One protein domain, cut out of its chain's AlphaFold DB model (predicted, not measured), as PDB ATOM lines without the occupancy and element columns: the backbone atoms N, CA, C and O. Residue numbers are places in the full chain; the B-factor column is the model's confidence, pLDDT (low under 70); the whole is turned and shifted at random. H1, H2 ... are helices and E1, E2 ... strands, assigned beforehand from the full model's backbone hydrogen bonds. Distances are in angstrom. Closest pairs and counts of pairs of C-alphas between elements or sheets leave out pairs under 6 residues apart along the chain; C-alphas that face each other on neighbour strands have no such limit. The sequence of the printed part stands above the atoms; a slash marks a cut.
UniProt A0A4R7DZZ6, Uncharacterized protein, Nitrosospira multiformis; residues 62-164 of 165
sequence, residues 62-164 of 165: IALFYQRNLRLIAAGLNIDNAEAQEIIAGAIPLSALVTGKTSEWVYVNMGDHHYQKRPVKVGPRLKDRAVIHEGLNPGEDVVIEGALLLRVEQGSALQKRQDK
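Overview. This is residues 62 to 164 of the 165 residues of an uncharacterized protein of Nitrosospira multiformis (UniProt A0A4R7DZZ6). An elongated model: H1 and H2 make a corner at one end, a small, strongly twisted sheet is the middle, and H3 leads out at the other end, where residues 155 to 164 stick out. The printed part has 103 residues, mixed in class, in the order H1 H2 E1 E2 E3 H3. E1 E2 E3 form a meander, each strand the antiparallel neighbour of the one before. It is loose, radius of gyration of the C-alphas 16.3 A, spanning 56 by 29 by 22 A.

Along the chain. Find C-alpha 62 at (-16.691, 30.328, -18.000); H1 runs 21.5 A to residue 77. H2 is residues 81 to 89, E1 104 to 109. E2, 115 to 126, 26.0 A, bends by 85 degrees at residue 123. E3 is 129 to 134; H3, 147 to 162, 23.7 A, ends at (16.872, 8.026, 9.567).

Arrangement. H1, with residues 70 to 74 alone, touches H2; C-alphas 74 and 84 are closest, 5.3 A. Hairpin E1 and E2 has N 106 and O 118 at 3.0 A; hairpin E2 and E3 has N 123 and O 131 at 2.8 A, both within hydrogen-bond range. H3 only grazes the sheet. Every O i to N i+4 pair is in range in H2, 10 of 12 in H1, 11 of 12 in H3.

Size, cuts and confidence. C-alphas 64 and 164, the farthest apart, are 57.3 A apart. The printed part has no cut; links H2 to E1 and E3 to H3 are long. Among residues with pLDDT under 70 are 62 to 77 and 154 to 164.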
ATOM      1  N   ILE A  62     -16.923  31.506 -18.821       60.81
ATOM      2  CA  ILE A  62     -16.691  30.328 -18.000       60.81
ATOM      3  C   ILE A  62     -17.974  29.488 -17.917       60.81
ATOM      4  O   ILE A  62     -17.930  28.290 -18.189       60.81
ATOM      5  N   ALA A  63     -19.128  30.100 -17.631       62.78
ATOM      6  CA  ALA A  63     -20.412  29.398 -17.578       62.78
ATOM      7  C   ALA A  63     -20.801  28.766 -18.930       62.78
ATOM      8  O   ALA A  63     -21.162  27.589 -18.984       62.78
ATOM      9  N   LEU A  64     -20.660  29.510 -20.032       65.44
ATOM     10  CA  LEU A  64     -20.905  29.020 -21.393       65.44
ATOM     11  C   LEU A  64     -19.948  27.888 -21.777       65.44
ATOM     12  O   LEU A  64     -20.362  26.918 -22.413       65.44
ATOM     13  N   PHE A  65     -18.678  27.981 -21.380       63.94
ATOM     14  CA  PHE A  65     -17.683  26.936 -21.599       63.94
ATOM     15  C   PHE A  65     -18.043  25.657 -20.836       63.94
ATOM     16  O   PHE A  65     -18.001  24.575 -21.422       63.94
ATOM     17  N   TYR A  66     -18.464  25.760 -19.570       63.31
ATOM     18  CA  TYR A  66     -18.943  24.605 -18.805       63.31
ATOM     19  C   TYR A  66     -20.168  23.967 -19.458       63.31
ATOM     20  O   TYR A  66     -20.171  22.762 -19.688       63.31
ATOM     21  N   GLN A  67     -21.156  24.768 -19.855       63.53
ATOM     22  CA  GLN A  67     -22.365  24.272 -20.512       63.53
ATOM     23  C   GLN A  67     -22.061  23.546 -21.833       63.53
ATOM     24  O   GLN A  67     -22.657  22.511 -22.130       63.53
ATOM     25  N   ARG A  68     -21.125  24.065 -22.640       64.88
ATOM     26  CA  ARG A  68     -20.787  23.480 -23.946       64.88
ATOM     27  C   ARG A  68     -19.941  22.211 -23.822       64.88
ATOM     28  O   ARG A  68     -20.128  21.283 -24.606       64.88
ATOM     29  N   ASN A  69     -19.035  22.166 -22.844       59.50
ATOM     30  CA  ASN A  69     -18.128  21.034 -22.637       59.50
ATOM     31  C   ASN A  69     -18.708  19.934 -21.743       59.50
ATOM     32  O   ASN A  69     -18.201  18.813 -21.783       59.50
ATOM     33  N   LEU A  70     -19.801  20.203 -21.018       66.56
ATOM     34  CA  LEU A  70     -20.560  19.200 -20.263       66.56
ATOM     35  C   LEU A  70     -20.877  17.975 -21.127       66.56
ATOM     36  O   LEU A  70     -20.662  16.841 -20.715       66.56
ATOM     37  N   ARG A  71     -21.290  18.212 -22.380       60.38
ATOM     38  CA  ARG A  71     -21.650  17.153 -23.330       60.38
ATOM     39  C   ARG A  71     -20.465  16.274 -23.740       60.38
ATOM     40  O   ARG A  71     -20.668  15.113 -24.073       60.38
ATOM     41  N   LEU A  72     -19.243  16.817 -23.741       65.31
ATOM     42  CA  LEU A  72     -18.019  16.062 -24.041       65.31
ATOM     43  C   LEU A  72     -17.609  15.181 -22.861       65.31
ATOM     44  O   LEU A  72     -17.183  14.049 -23.067       65.31
ATOM     45  N   ILE A  73     -17.771  15.687 -21.638       63.22
ATOM     46  CA  ILE A  73     -17.504  14.936 -20.406       63.22
ATOM     47  C   ILE A  73     -18.532  13.808 -20.253       63.22
ATOM     48  O   ILE A  73     -18.144  12.660 -20.060       63.22
ATOM     49  N   ALA A  74     -19.818  14.117 -20.446       63.06
ATOM     50  CA  ALA A  74     -20.904  13.141 -20.435       63.06
ATOM     51  C   ALA A  74     -20.676  12.019 -21.464       63.06
ATOM     52  O   ALA A  74     -20.700  10.839 -21.124       63.06
ATOM     53  N   ALA A  75     -20.348  12.377 -22.711       66.75
ATOM     54  CA  ALA A  75     -20.067  11.402 -23.763       66.75
ATOM     55  C   ALA A  75     -18.797  10.574 -23.500       66.75
ATOM     56  O   ALA A  75     -18.793   9.372 -23.747       66.75
ATOM     57  N   GLY A  76     -17.723  11.195 -22.999       68.00
ATOM     58  CA  GLY A  76     -16.462  10.506 -22.716       68.00
ATOM     59  C   GLY A  76     -16.549   9.512 -21.557       68.00
ATOM     60  O   GLY A  76     -15.804   8.535 -21.538       68.00
ATOM     61  N   LEU A  77     -17.463   9.748 -20.614       64.94
ATOM     62  CA  LEU A  77     -17.698   8.882 -19.458       64.94
ATOM     63  C   LEU A  77     -18.935   7.983 -19.620       64.94
ATOM     64  O   LEU A  77     -19.173   7.137 -18.766       64.94
ATOM     65  N   ASN A  78     -19.685   8.120 -20.721       74.50
ATOM     66  CA  ASN A  78     -20.956   7.430 -20.973       74.50
ATOM     67  C   ASN A  78     -21.977   7.608 -19.830       74.50
ATOM     68  O   ASN A  78     -22.650   6.664 -19.422       74.50
ATOM     69  N   ILE A  79     -22.064   8.836 -19.327       74.12
ATOM     70  CA  ILE A  79     -22.967   9.267 -18.255       74.12
ATOM     71  C   ILE A  79     -23.913  10.347 -18.775       74.12
ATOM     72  O   ILE A  79     -23.702  10.909 -19.855       74.12
ATOM     73  N   ASP A  80     -24.956  10.662 -18.013       79.75
ATOM     74  CA  ASP A  80     -25.841  11.764 -18.367       79.75
ATOM     75  C   ASP A  80     -25.253  13.142 -18.002       79.75
ATOM     76  O   ASP A  80     -24.225  13.286 -17.335       79.75
ATOM     77  N   ASN A  81     -25.899  14.198 -18.496       69.56
ATOM     78  CA  ASN A  81     -25.441  15.567 -18.276       69.56
ATOM     79  C   ASN A  81     -25.565  16.016 -16.810       69.56
ATOM     80  O   ASN A  81     -24.823  16.908 -16.406       69.56
ATOM     81  N   ALA A  82     -26.496  15.457 -16.034       71.06
ATOM     82  CA  ALA A  82     -26.673  15.819 -14.631       71.06
ATOM     83  C   ALA A  82     -25.538  15.227 -13.784       71.06
ATOM     84  O   ALA A  82     -24.926  15.938 -12.989       71.06
ATOM     85  N   GLU A  83     -25.177  13.976 -14.047       64.50
ATOM     86  CA  GLU A  83     -24.036  13.297 -13.439       64.50
ATOM     87  C   GLU A  83     -22.711  13.971 -13.837       64.50
ATOM     88  O   GLU A  83     -21.859  14.256 -12.995       64.50
ATOM     89  N   ALA A  84     -22.559  14.367 -15.106       65.50
ATOM     90  CA  ALA A  84     -21.407  15.156 -15.544       65.50
ATOM     91  C   ALA A  84     -21.310  16.522 -14.831       65.50
ATOM     92  O   ALA A  84     -20.206  17.007 -14.570       65.50
ATOM     93  N   GLN A  85     -22.447  17.146 -14.501       63.59
ATOM     94  CA  GLN A  85     -22.497  18.419 -13.777       63.59
ATOM     95  C   GLN A  85     -21.988  18.247 -12.341       63.59
ATOM     96  O   GLN A  85     -21.230  19.084 -11.851       63.59
ATOM     97  N   GLU A  86     -22.368  17.150 -11.688       64.69
ATOM     98  CA  GLU A  86     -21.917  16.790 -10.343       64.69
ATOM     99  C   GLU A  86     -20.409  16.493 -10.312       64.69
ATOM    100  O   GLU A  86     -19.688  16.990  -9.446       64.69
ATOM    101  N   ILE A  87     -19.893  15.801 -11.331       65.94
ATOM    102  CA  ILE A  87     -18.453  15.547 -11.494       65.94
ATOM    103  C   ILE A  87     -17.657  16.854 -11.653       65.94
ATOM    104  O   ILE A  87     -16.583  17.008 -11.068       65.94
ATOM    105  N   ILE A  88     -18.171  17.823 -12.419       62.59
ATOM    106  CA  ILE A  88     -17.543  19.149 -12.557       62.59
ATOM    107  C   ILE A  88     -17.641  19.945 -11.248       62.59
ATOM    108  O   ILE A  88     -16.696  20.656 -10.891       62.59
ATOM    109  N   ALA A  89     -18.752  19.826 -10.516       59.72
ATOM    110  CA  ALA A  89     -18.912  20.454  -9.207       59.72
ATOM    111  C   ALA A  89     -17.877  19.922  -8.196       59.72
ATOM    112  O   ALA A  89     -17.330  20.708  -7.420       59.72
ATOM    113  N   GLY A  90     -17.529  18.633  -8.284       64.00
ATOM    114  CA  GLY A  90     -16.460  17.988  -7.515       64.00
ATOM    115  C   GLY A  90     -15.029  18.250  -8.008       64.00
ATOM    116  O   GLY A  90     -14.080  17.746  -7.409       64.00
ATOM    117  N   ALA A  91     -14.830  19.021  -9.085       75.56
ATOM    118  CA  ALA A  91     -13.490  19.348  -9.567       75.56
ATOM    119  C   ALA A  91     -12.739  20.237  -8.561       75.56
ATOM    120  O   ALA A  91     -13.284  21.218  -8.048       75.56
ATOM    121  N   ILE A  92     -11.465  19.931  -8.320       79.69
ATOM    122  CA  ILE A  92     -10.611  20.686  -7.396       79.69
ATOM    123  C   ILE A  92      -9.734  21.689  -8.155       79.69
ATOM    124  O   ILE A  92      -9.432  21.466  -9.330       79.69
ATOM    125  N   PRO A  93      -9.283  22.787  -7.526       83.06
ATOM    126  CA  PRO A  93      -8.296  23.681  -8.128       83.06
ATOM    127  C   PRO A  93      -6.989  22.950  -8.466       83.06
ATOM    128  O   PRO A  93      -6.501  22.141  -7.678       83.06
ATOM    129  N   LEU A  94      -6.368  23.281  -9.599       84.75
ATOM    130  CA  LEU A  94      -5.056  22.747  -9.989       84.75
ATOM    131  C   LEU A  94      -3.956  23.115  -8.987       84.75
ATOM    132  O   LEU A  94      -2.993  22.368  -8.852       84.75
ATOM    133  N   SER A  95      -4.100  24.224  -8.257       82.88
ATOM    134  CA  SER A  95      -3.171  24.621  -7.190       82.88
ATOM    135  C   SER A  95      -3.133  23.635  -6.017       82.88
ATOM    136  O   SER A  95      -2.108  23.531  -5.346       82.88
ATOM    137  N   ALA A  96      -4.217  22.882  -5.800       85.62
ATOM    138  CA  ALA A  96      -4.295  21.836  -4.784       85.62
ATOM    139  C   ALA A  96      -3.562  20.548  -5.204       85.62
ATOM    140  O   ALA A  96      -3.234  19.697  -4.372       85.62
ATOM    141  N   LEU A  97      -3.318  20.385  -6.506       86.88
ATOM    142  CA  LEU A  97      -2.704  19.199  -7.070       86.88
ATOM    143  C   LEU A  97      -1.183  19.334  -7.054       86.88
ATOM    144  O   LEU A  97      -0.603  20.278  -7.587       86.88
ATOM    145  N   VAL A  98      -0.510  18.340  -6.484       84.06
ATOM    146  CA  VAL A  98       0.947  18.278  -6.484       84.06
ATOM    147  C   VAL A  98       1.392  17.176  -7.432       84.06
ATOM    148  O   VAL A  98       1.205  15.985  -7.178       84.06
ATOM    149  N   THR A  99       2.027  17.583  -8.528       85.00
ATOM    150  CA  THR A  99       2.555  16.652  -9.525       85.00
ATOM    151  C   THR A  99       3.871  16.030  -9.045       85.00
ATOM    152  O   THR A  99       4.835  16.714  -8.672       85.00
ATOM    153  N   GLY A 100       3.905  14.700  -9.029       80.12
ATOM    154  CA  GLY A 100       5.099  13.898  -8.803       80.12
ATOM    155  C   GLY A 100       5.756  13.418 -10.091       80.12
ATOM    156  O   GLY A 100       5.322  13.733 -11.191       80.12
ATOM    157  N   LYS A 101       6.808  12.601  -9.950       77.81
ATOM    158  CA  LYS A 101       7.486  11.974 -11.100       77.81
ATOM    159  C   LYS A 101       6.623  10.916 -11.799       77.81
ATOM    160  O   LYS A 101       6.807  10.687 -12.986       77.81
ATOM    161  N   THR A 102       5.740  10.253 -11.053       78.88
ATOM    162  CA  THR A 102       5.034   9.040 -11.512       78.88
ATOM    163  C   THR A 102       3.530   9.084 -11.242       78.88
ATOM    164  O   THR A 102       2.773   8.370 -11.885       78.88
ATOM    165  N   SER A 103       3.092   9.909 -10.292       81.25
ATOM    166  CA  SER A 103       1.689  10.074  -9.921       81.25
ATOM    167  C   SER A 103       1.440  11.473  -9.371       81.25
ATOM    168  O   SER A 103       2.371  12.163  -8.942       81.25
ATOM    169  N   GLU A 104       0.179  11.884  -9.397       86.81
ATOM    170  CA  GLU A 104      -0.288  13.136  -8.811       86.81
ATOM    171  C   GLU A 104      -0.948  12.845  -7.465       86.81
ATOM    172  O   GLU A 104      -1.481  11.757  -7.225       86.81
ATOM    173  N   TRP A 105      -0.856  13.795  -6.545       88.38
ATOM    174  CA  TRP A 105      -1.400  13.639  -5.204       88.38
ATOM    175  C   TRP A 105      -1.914  14.963  -4.661       88.38
ATOM    176  O   TRP A 105      -1.520  16.039  -5.108       88.38
ATOM    177  N   VAL A 106      -2.756  14.856  -3.644       87.81
ATOM    178  CA  VAL A 106      -3.319  15.975  -2.889       87.81
ATOM    179  C   VAL A 106      -3.015  15.792  -1.405       87.81
ATOM    180  O   VAL A 106      -2.654  14.694  -0.963       87.81
ATOM    181  N   TYR A 107      -3.157  16.866  -0.636       83.00
ATOM    182  CA  TYR A 107      -3.188  16.790   0.820       83.00
ATOM    183  C   TYR A 107      -4.620  16.981   1.299       83.00
ATOM    184  O   TYR A 107      -5.243  17.993   0.989       83.00
ATOM    185  N   VAL A 108      -5.116  16.003   2.049       85.00
ATOM    186  CA  VAL A 108      -6.430  16.057   2.695       85.00
ATOM    187  C   VAL A 108      -6.231  16.457   4.148       85.00
ATOM    188  O   VAL A 108      -5.376  15.889   4.838       85.00
ATOM    189  N   ASN A 109      -6.990  17.447   4.597       80.50
ATOM    190  CA  ASN A 109      -7.048  17.861   5.987       80.50
ATOM    191  C   ASN A 109      -7.899  16.855   6.773       80.50
ATOM    192  O   ASN A 109      -9.072  16.646   6.474       80.50
ATOM    193  N   MET A 110      -7.294  16.212   7.767       82.06
ATOM    194  CA  MET A 110      -7.944  15.223   8.630       82.06
ATOM    195  C   MET A 110      -8.470  15.843   9.937       82.06
ATOM    196  O   MET A 110      -8.982  15.115  10.783       82.06
ATOM    197  N   GLY A 111      -8.339  17.164  10.110       75.38
ATOM    198  CA  GLY A 111      -8.575  17.856  11.377       75.38
ATOM    199  C   GLY A 111      -7.311  17.939  12.236       75.38
ATOM    200  O   GLY A 111      -6.307  17.289  11.951       75.38
ATOM    201  N   ASP A 112      -7.338  18.786  13.267       80.38
ATOM    202  CA  ASP A 112      -6.255  18.932  14.257       80.38
ATOM    203  C   ASP A 112      -4.853  19.156  13.647       80.38
ATOM    204  O   ASP A 112      -3.847  18.660  14.149       80.38
ATOM    205  N   HIS A 113      -4.779  19.898  12.534       74.56
ATOM    206  CA  HIS A 113      -3.547  20.140  11.763       74.56
ATOM    207  C   HIS A 113      -2.867  18.870  11.218       74.56
ATOM    208  O   HIS A 113      -1.692  18.895  10.842       74.56
ATOM    209  N   HIS A 114      -3.596  17.759  11.132       79.06
ATOM    210  CA  HIS A 114      -3.124  16.542  10.497       79.06
ATOM    211  C   HIS A 114      -3.469  16.546   9.010       79.06
ATOM    212  O   HIS A 114      -4.630  16.608   8.616       79.06
ATOM    213  N   TYR A 115      -2.440  16.405   8.175       82.88
ATOM    214  CA  TYR A 115      -2.591  16.361   6.724       82.88
ATOM    215  C   TYR A 115      -2.132  15.018   6.175       82.88
ATOM    216  O   TYR A 115      -0.996  14.587   6.399       82.88
ATOM    217  N   GLN A 116      -2.999  14.366   5.404       83.38
ATOM    218  CA  GLN A 116      -2.689  13.102   4.756       83.38
ATOM    219  C   GLN A 116      -2.377  13.323   3.277       83.38
ATOM    220  O   GLN A 116      -3.200  13.836   2.523       83.38
ATOM    221  N   LYS A 117      -1.191  12.881   2.843       86.81
ATOM    222  CA  LYS A 117      -0.855  12.794   1.421       86.81
ATOM    223  C   LYS A 117      -1.608  11.622   0.799       86.81
ATOM    224  O   LYS A 117      -1.407  10.483   1.224       86.81
ATOM    225  N   ARG A 118      -2.408  11.880  -0.235       87.00
ATOM    226  CA  ARG A 118      -3.204  10.849  -0.908       87.00
ATOM    227  C   ARG A 118      -2.982  10.876  -2.423       87.00
ATOM    228  O   ARG A 118      -3.085  11.951  -3.018       87.00
ATOM    229  N   PRO A 119      -2.629   9.739  -3.053       87.62
ATOM    230  CA  PRO A 119      -2.545   9.669  -4.505       87.62
ATOM    231  C   PRO A 119      -3.943   9.826  -5.102       87.62
ATOM    232  O   PRO A 119      -4.908   9.279  -4.570       87.62
ATOM    233  N   VAL A 120      -4.037  10.559  -6.206       87.06
ATOM    234  CA  VAL A 120      -5.298  10.766  -6.920       87.06
ATOM    235  C   VAL A 120      -5.136  10.429  -8.389       87.06
ATOM    236  O   VAL A 120      -4.068  10.610  -8.979       87.06
ATOM    237  N   LYS A 121      -6.222   9.949  -8.990       84.62
ATOM    238  CA  LYS A 121      -6.307   9.751 -10.431       84.62
ATOM    239  C   LYS A 121      -7.040  10.933 -11.032       84.62
ATOM    240  O   LYS A 121      -8.245  11.094 -10.848       84.62
ATOM    241  N   VAL A 122      -6.288  11.777 -11.720       83.88
ATOM    242  CA  VAL A 122      -6.818  13.007 -12.298       83.88
ATOM    243  C   VAL A 122      -7.423  12.716 -13.662       83.88
ATOM    244  O   VAL A 122      -6.841  12.011 -14.485       83.88
ATOM    245  N   GLY A 123      -8.619  13.241 -13.862       77.25
ATOM    246  CA  GLY A 123      -9.378  13.183 -15.094       77.25
ATOM    247  C   GLY A 123      -9.198  14.420 -15.964       77.25
ATOM    248  O   GLY A 123      -8.130  15.045 -15.964       77.25
ATOM    249  N   PRO A 124     -10.247  14.800 -16.714       73.69
ATOM    250  CA  PRO A 124     -10.248  16.017 -17.507       73.69
ATOM    251  C   PRO A 124      -9.859  17.248 -16.680       73.69
ATOM    252  O   PRO A 124     -10.350  17.472 -15.571       73.69
ATOM    253  N   ARG A 125      -8.979  18.071 -17.255       78.56
ATOM    254  CA  ARG A 125      -8.574  19.365 -16.697       78.56
ATOM    255  C   ARG A 125      -9.279  20.476 -17.456       78.56
ATOM    256  O   ARG A 125      -9.278  20.480 -18.686       78.56
ATOM    257  N   LEU A 126      -9.876  21.410 -16.728       67.25
ATOM    258  CA  LEU A 126     -10.615  22.545 -17.271       67.25
ATOM    259  C   LEU A 126     -10.063  23.839 -16.670       67.25
ATOM    260  O   LEU A 126     -10.305  24.125 -15.502       67.25
ATOM    261  N   LYS A 127      -9.361  24.633 -17.492       75.88
ATOM    262  CA  LYS A 127      -8.741  25.916 -17.110       75.88
ATOM    263  C   LYS A 127      -7.849  25.757 -15.868       75.88
ATOM    264  O   LYS A 127      -6.739  25.251 -15.986       75.88
ATOM    265  N   ASP A 128      -8.333  26.165 -14.704       80.50
ATOM    266  CA  ASP A 128      -7.662  26.156 -13.405       80.50
ATOM    267  C   ASP A 128      -8.164  25.043 -12.466       80.50
ATOM    268  O   ASP A 128      -7.746  24.986 -11.311       80.50
ATOM    269  N   ARG A 129      -9.036  24.145 -12.940       80.62
ATOM    270  CA  ARG A 129      -9.612  23.041 -12.161       80.62
ATOM    271  C   ARG A 129      -9.340  21.683 -12.804       80.62
ATOM    272  O   ARG A 129      -9.154  21.564 -14.015       80.62
ATOM    273  N   ALA A 130      -9.342  20.639 -11.990       82.00
ATOM    274  CA  ALA A 130      -9.167  19.263 -12.416       82.00
ATOM    275  C   ALA A 130     -10.220  18.360 -11.782       82.00
ATOM    276  O   ALA A 130     -10.453  18.401 -10.575       82.00
ATOM    277  N   VAL A 131     -10.840  17.529 -12.614       80.56
ATOM    278  CA  VAL A 131     -11.742  16.475 -12.153       80.56
ATOM    279  C   VAL A 131     -10.908  15.360 -11.533       80.56
ATOM    280  O   VAL A 131      -9.896  14.953 -12.103       80.56
ATOM    281  N   ILE A 132     -11.331  14.849 -10.381       81.00
ATOM    282  CA  ILE A 132     -10.693  13.707  -9.723       81.00
ATOM    283  C   ILE A 132     -11.582  12.486  -9.928       81.00
ATOM    284  O   ILE A 132     -12.734  12.486  -9.511       81.00
ATOM    285  N   HIS A 133     -11.056  11.457 -10.595       77.31
ATOM    286  CA  HIS A 133     -11.779  10.203 -10.809       77.31
ATOM    287  C   HIS A 133     -11.719   9.290  -9.589       77.31
ATOM    288  O   HIS A 133     -12.681   8.593  -9.293       77.31
ATOM    289  N   GLU A 134     -10.572   9.257  -8.908       79.19
ATOM    290  CA  GLU A 134     -10.327   8.348  -7.788       79.19
ATOM    291  C   GLU A 134      -9.391   9.009  -6.768       79.19
ATOM    292  O   GLU A 134      -8.504   9.788  -7.133       79.19
ATOM    293  N   GLY A 135      -9.549   8.642  -5.493       78.88
ATOM    294  CA  GLY A 135      -8.654   9.047  -4.405       78.88
ATOM    295  C   GLY A 135      -9.158  10.196  -3.529       78.88
ATOM    296  O   GLY A 135      -8.449  10.580  -2.607       78.88
ATOM    297  N   LEU A 136     -10.362  10.718  -3.764       79.44
ATOM    298  CA  LEU A 136     -11.033  11.690  -2.896       79.44
ATOM    299  C   LEU A 136     -12.517  11.347  -2.775       79.44
ATOM    300  O   LEU A 136     -13.119  10.891  -3.747       79.44
ATOM    301  N   ASN A 137     -13.094  11.589  -1.601       76.00
ATOM    302  CA  ASN A 137     -14.534  11.501  -1.377       76.00
ATOM    303  C   ASN A 137     -15.178  12.897  -1.451       76.00
ATOM    304  O   ASN A 137     -14.539  13.890  -1.083       76.00
ATOM    305  N   PRO A 138     -16.451  12.999  -1.874       69.62
ATOM    306  CA  PRO A 138     -17.182  14.260  -1.835       69.62
ATOM    307  C   PRO A 138     -17.211  14.857  -0.422       69.62
ATOM    308  O   PRO A 138     -17.485  14.158   0.552       69.62
ATOM    309  N   GLY A 139     -16.940  16.160  -0.320       71.62
ATOM    310  CA  GLY A 139     -16.953  16.894   0.949       71.62
ATOM    311  C   GLY A 139     -15.668  16.802   1.779       71.62
ATOM    312  O   GLY A 139     -15.610  17.415   2.841       71.62
ATOM    313  N   GLU A 140     -14.638  16.083   1.321       77.12
ATOM    314  CA  GLU A 140     -13.319  16.118   1.965       77.12
ATOM    315  C   GLU A 140     -12.646  17.492   1.791       77.12
ATOM    316  O   GLU A 140     -12.686  18.092   0.714       77.12
ATOM    317  N   ASP A 141     -11.999  17.975   2.856       79.94
ATOM    318  CA  ASP A 141     -11.290  19.256   2.859       79.94
ATOM    319  C   ASP A 141      -9.876  19.081   2.285       79.94
ATOM    320  O   ASP A 141      -9.014  18.410   2.862       79.94
ATOM    321  N   VAL A 142      -9.651  19.649   1.103       84.31
ATOM    322  CA  VAL A 142      -8.390  19.542   0.367       84.31
ATOM    323  C   VAL A 142      -7.604  20.834   0.517       84.31
ATOM    324  O   VAL A 142      -8.124  21.930   0.330       84.31
ATOM    325  N   VAL A 143      -6.305  20.708   0.780       82.81
ATOM    326  CA  VAL A 143      -5.406  21.855   0.908       82.81
ATOM    327  C   VAL A 143      -5.180  22.501  -0.463       82.81
ATOM    328  O   VAL A 143      -4.467  21.959  -1.307       82.81
ATOM    329  N   ILE A 144      -5.775  23.677  -0.673       79.38
ATOM    330  CA  ILE A 144      -5.665  24.456  -1.920       79.38
ATOM    331  C   ILE A 144      -4.395  25.315  -1.941       79.38
ATOM    332  O   ILE A 144      -3.772  25.487  -2.988       79.38
ATOM    333  N   GLU A 145      -3.993  25.833  -0.781       71.75
ATOM    334  CA  GLU A 145      -2.832  26.706  -0.607       71.75
ATOM    335  C   GLU A 145      -1.854  26.085   0.394       71.75
ATOM    336  O   GLU A 145      -2.251  25.553   1.426       71.75
ATOM    337  N   GLY A 146      -0.551  26.121   0.096       69.50
ATOM    338  CA  GLY A 146       0.475  25.589   1.005       69.50
ATOM    339  C   GLY A 146       0.776  24.090   0.865       69.50
ATOM    340  O   GLY A 146       1.625  23.571   1.589       69.50
ATOM    341  N   ALA A 147       0.200  23.396  -0.122       70.38
ATOM    342  CA  ALA A 147       0.515  21.993  -0.422       70.38
ATOM    343  C   ALA A 147       2.026  21.739  -0.658       70.38
ATOM    344  O   ALA A 147       2.566  20.680  -0.320       70.38
ATOM    345  N   LEU A 148       2.751  22.728  -1.197       68.12
ATOM    346  CA  LEU A 148       4.208  22.667  -1.366       68.12
ATOM    347  C   LEU A 148       4.979  22.809  -0.044       68.12
ATOM    348  O   LEU A 148       6.036  22.198   0.095       68.12
ATOM    349  N   LEU A 149       4.459  23.557   0.930       74.00
ATOM    350  CA  LEU A 149       5.091  23.706   2.246       74.00
ATOM    351  C   LEU A 149       5.002  22.390   3.026       74.00
ATOM    352  O   LEU A 149       6.017  21.903   3.526       74.00
ATOM    353  N   LEU A 150       3.834  21.738   2.992       73.94
ATOM    354  CA  LEU A 150       3.632  20.406   3.578       73.94
ATOM    355  C   LEU A 150       4.586  19.360   2.983       73.94
ATOM    356  O   LEU A 150       5.083  18.482   3.686       73.94
ATOM    357  N   ARG A 151       4.909  19.472   1.688       72.00
ATOM    358  CA  ARG A 151       5.897  18.598   1.035       72.00
ATOM    359  C   ARG A 151       7.298  18.745   1.639       72.00
ATOM    360  O   ARG A 151       7.990  17.736   1.778       72.00
ATOM    361  N   VAL A 152       7.724  19.962   1.970       74.62
ATOM    362  CA  VAL A 152       9.045  20.228   2.569       74.62
ATOM    363  C   VAL A 152       9.096  19.724   4.014       74.62
ATOM    364  O   VAL A 152      10.069  19.080   4.414       74.62
ATOM    365  N   GLU A 153       8.028  19.938   4.779       70.00
ATOM    366  CA  GLU A 153       7.925  19.485   6.169       70.00
ATOM    367  C   GLU A 153       7.920  17.951   6.279       70.00
ATOM    368  O   GLU A 153       8.698  17.367   7.033       70.00
ATOM    369  N   GLN A 154       7.128  17.260   5.455       67.62
ATOM    370  CA  GLN A 154       7.108  15.794   5.458       67.62
ATOM    371  C   GLN A 154       8.420  15.183   4.937       67.62
ATOM    372  O   GLN A 154       8.869  14.156   5.449       67.62
ATOM    373  N   GLY A 155       9.071  15.819   3.954       61.88
ATOM    374  CA  GLY A 155      10.387  15.392   3.469       61.88
ATOM    375  C   GLY A 155      11.479  15.497   4.540       61.88
ATOM    376  O   GLY A 155      12.286  14.581   4.698       61.88
ATOM    377  N   SER A 156      11.467  16.571   5.330       60.28
ATOM    378  CA  SER A 156      12.418  16.775   6.432       60.28
ATOM    379  C   SER A 156      12.121  15.891   7.653       60.28
ATOM    380  O   SER A 156      13.053  15.405   8.299       60.28
ATOM    381  N   ALA A 157      10.848  15.582   7.931       59.94
ATOM    382  CA  ALA A 157      10.456  14.644   8.985       59.94
ATOM    383  C   ALA A 157      10.946  13.203   8.730       59.94
ATOM    384  O   ALA A 157      11.320  12.501   9.674       59.94
ATOM    385  N   LEU A 158      10.984  12.759   7.466       56.62
ATOM    386  CA  LEU A 158      11.522  11.443   7.094       56.62
ATOM    387  C   LEU A 158      13.045  11.366   7.288       56.62
ATOM    388  O   LEU A 158      13.535  10.361   7.805       56.62
ATOM    389  N   GLN A 159      13.777  12.437   6.966       54.06
ATOM    390  CA  GLN A 159      15.229  12.514   7.167       54.06
ATOM    391  C   GLN A 159      15.601  12.439   8.658       54.06
ATOM    392  O   GLN A 159      16.492  11.688   9.050       54.06
ATOM    393  N   LYS A 160      14.847  13.139   9.514       56.69
ATOM    394  CA  LYS A 160      15.061  13.169  10.973       56.69
ATOM    395  C   LYS A 160      14.882  11.806  11.657       56.69
ATOM    396  O   LYS A 160      15.413  11.593  12.743       56.69
ATOM    397  N   ARG A 161      14.118  10.887  11.053       55.97
ATOM    398  CA  ARG A 161      13.930   9.513  11.557       55.97
ATOM    399  C   ARG A 161      15.043   8.555  11.128       55.97
ATOM    400  O   ARG A 161      15.225   7.539  11.792       55.97
ATOM    401  N   GLN A 162      15.754   8.849  10.040       57.16
ATOM    402  CA  GLN A 162      16.872   8.026   9.567       57.16
ATOM    403  C   GLN A 162      18.183   8.356  10.284       57.16
ATOM    404  O   GLN A 162      18.967   7.453  10.529       57.16
ATOM    405  N   ASP A 163      18.364   9.606  10.710       56.53
ATOM    406  CA  ASP A 163      19.568  10.081  11.413       56.53
ATOM    407  C   ASP A 163      19.634   9.668  12.903       56.53
ATOM    408  O   ASP A 163      20.544  10.035  13.638       56.53
ATOM    409  N   LYS A 164      18.632   8.917  13.384       53.72
ATOM    410  CA  LYS A 164      18.522   8.449  14.779       53.72
ATOM    411  C   LYS A 164      18.678   6.925  14.917       53.72
ATOM    412  O   LYS A 164      18.212   6.362  15.909       53.72
TER     413      LYS A 164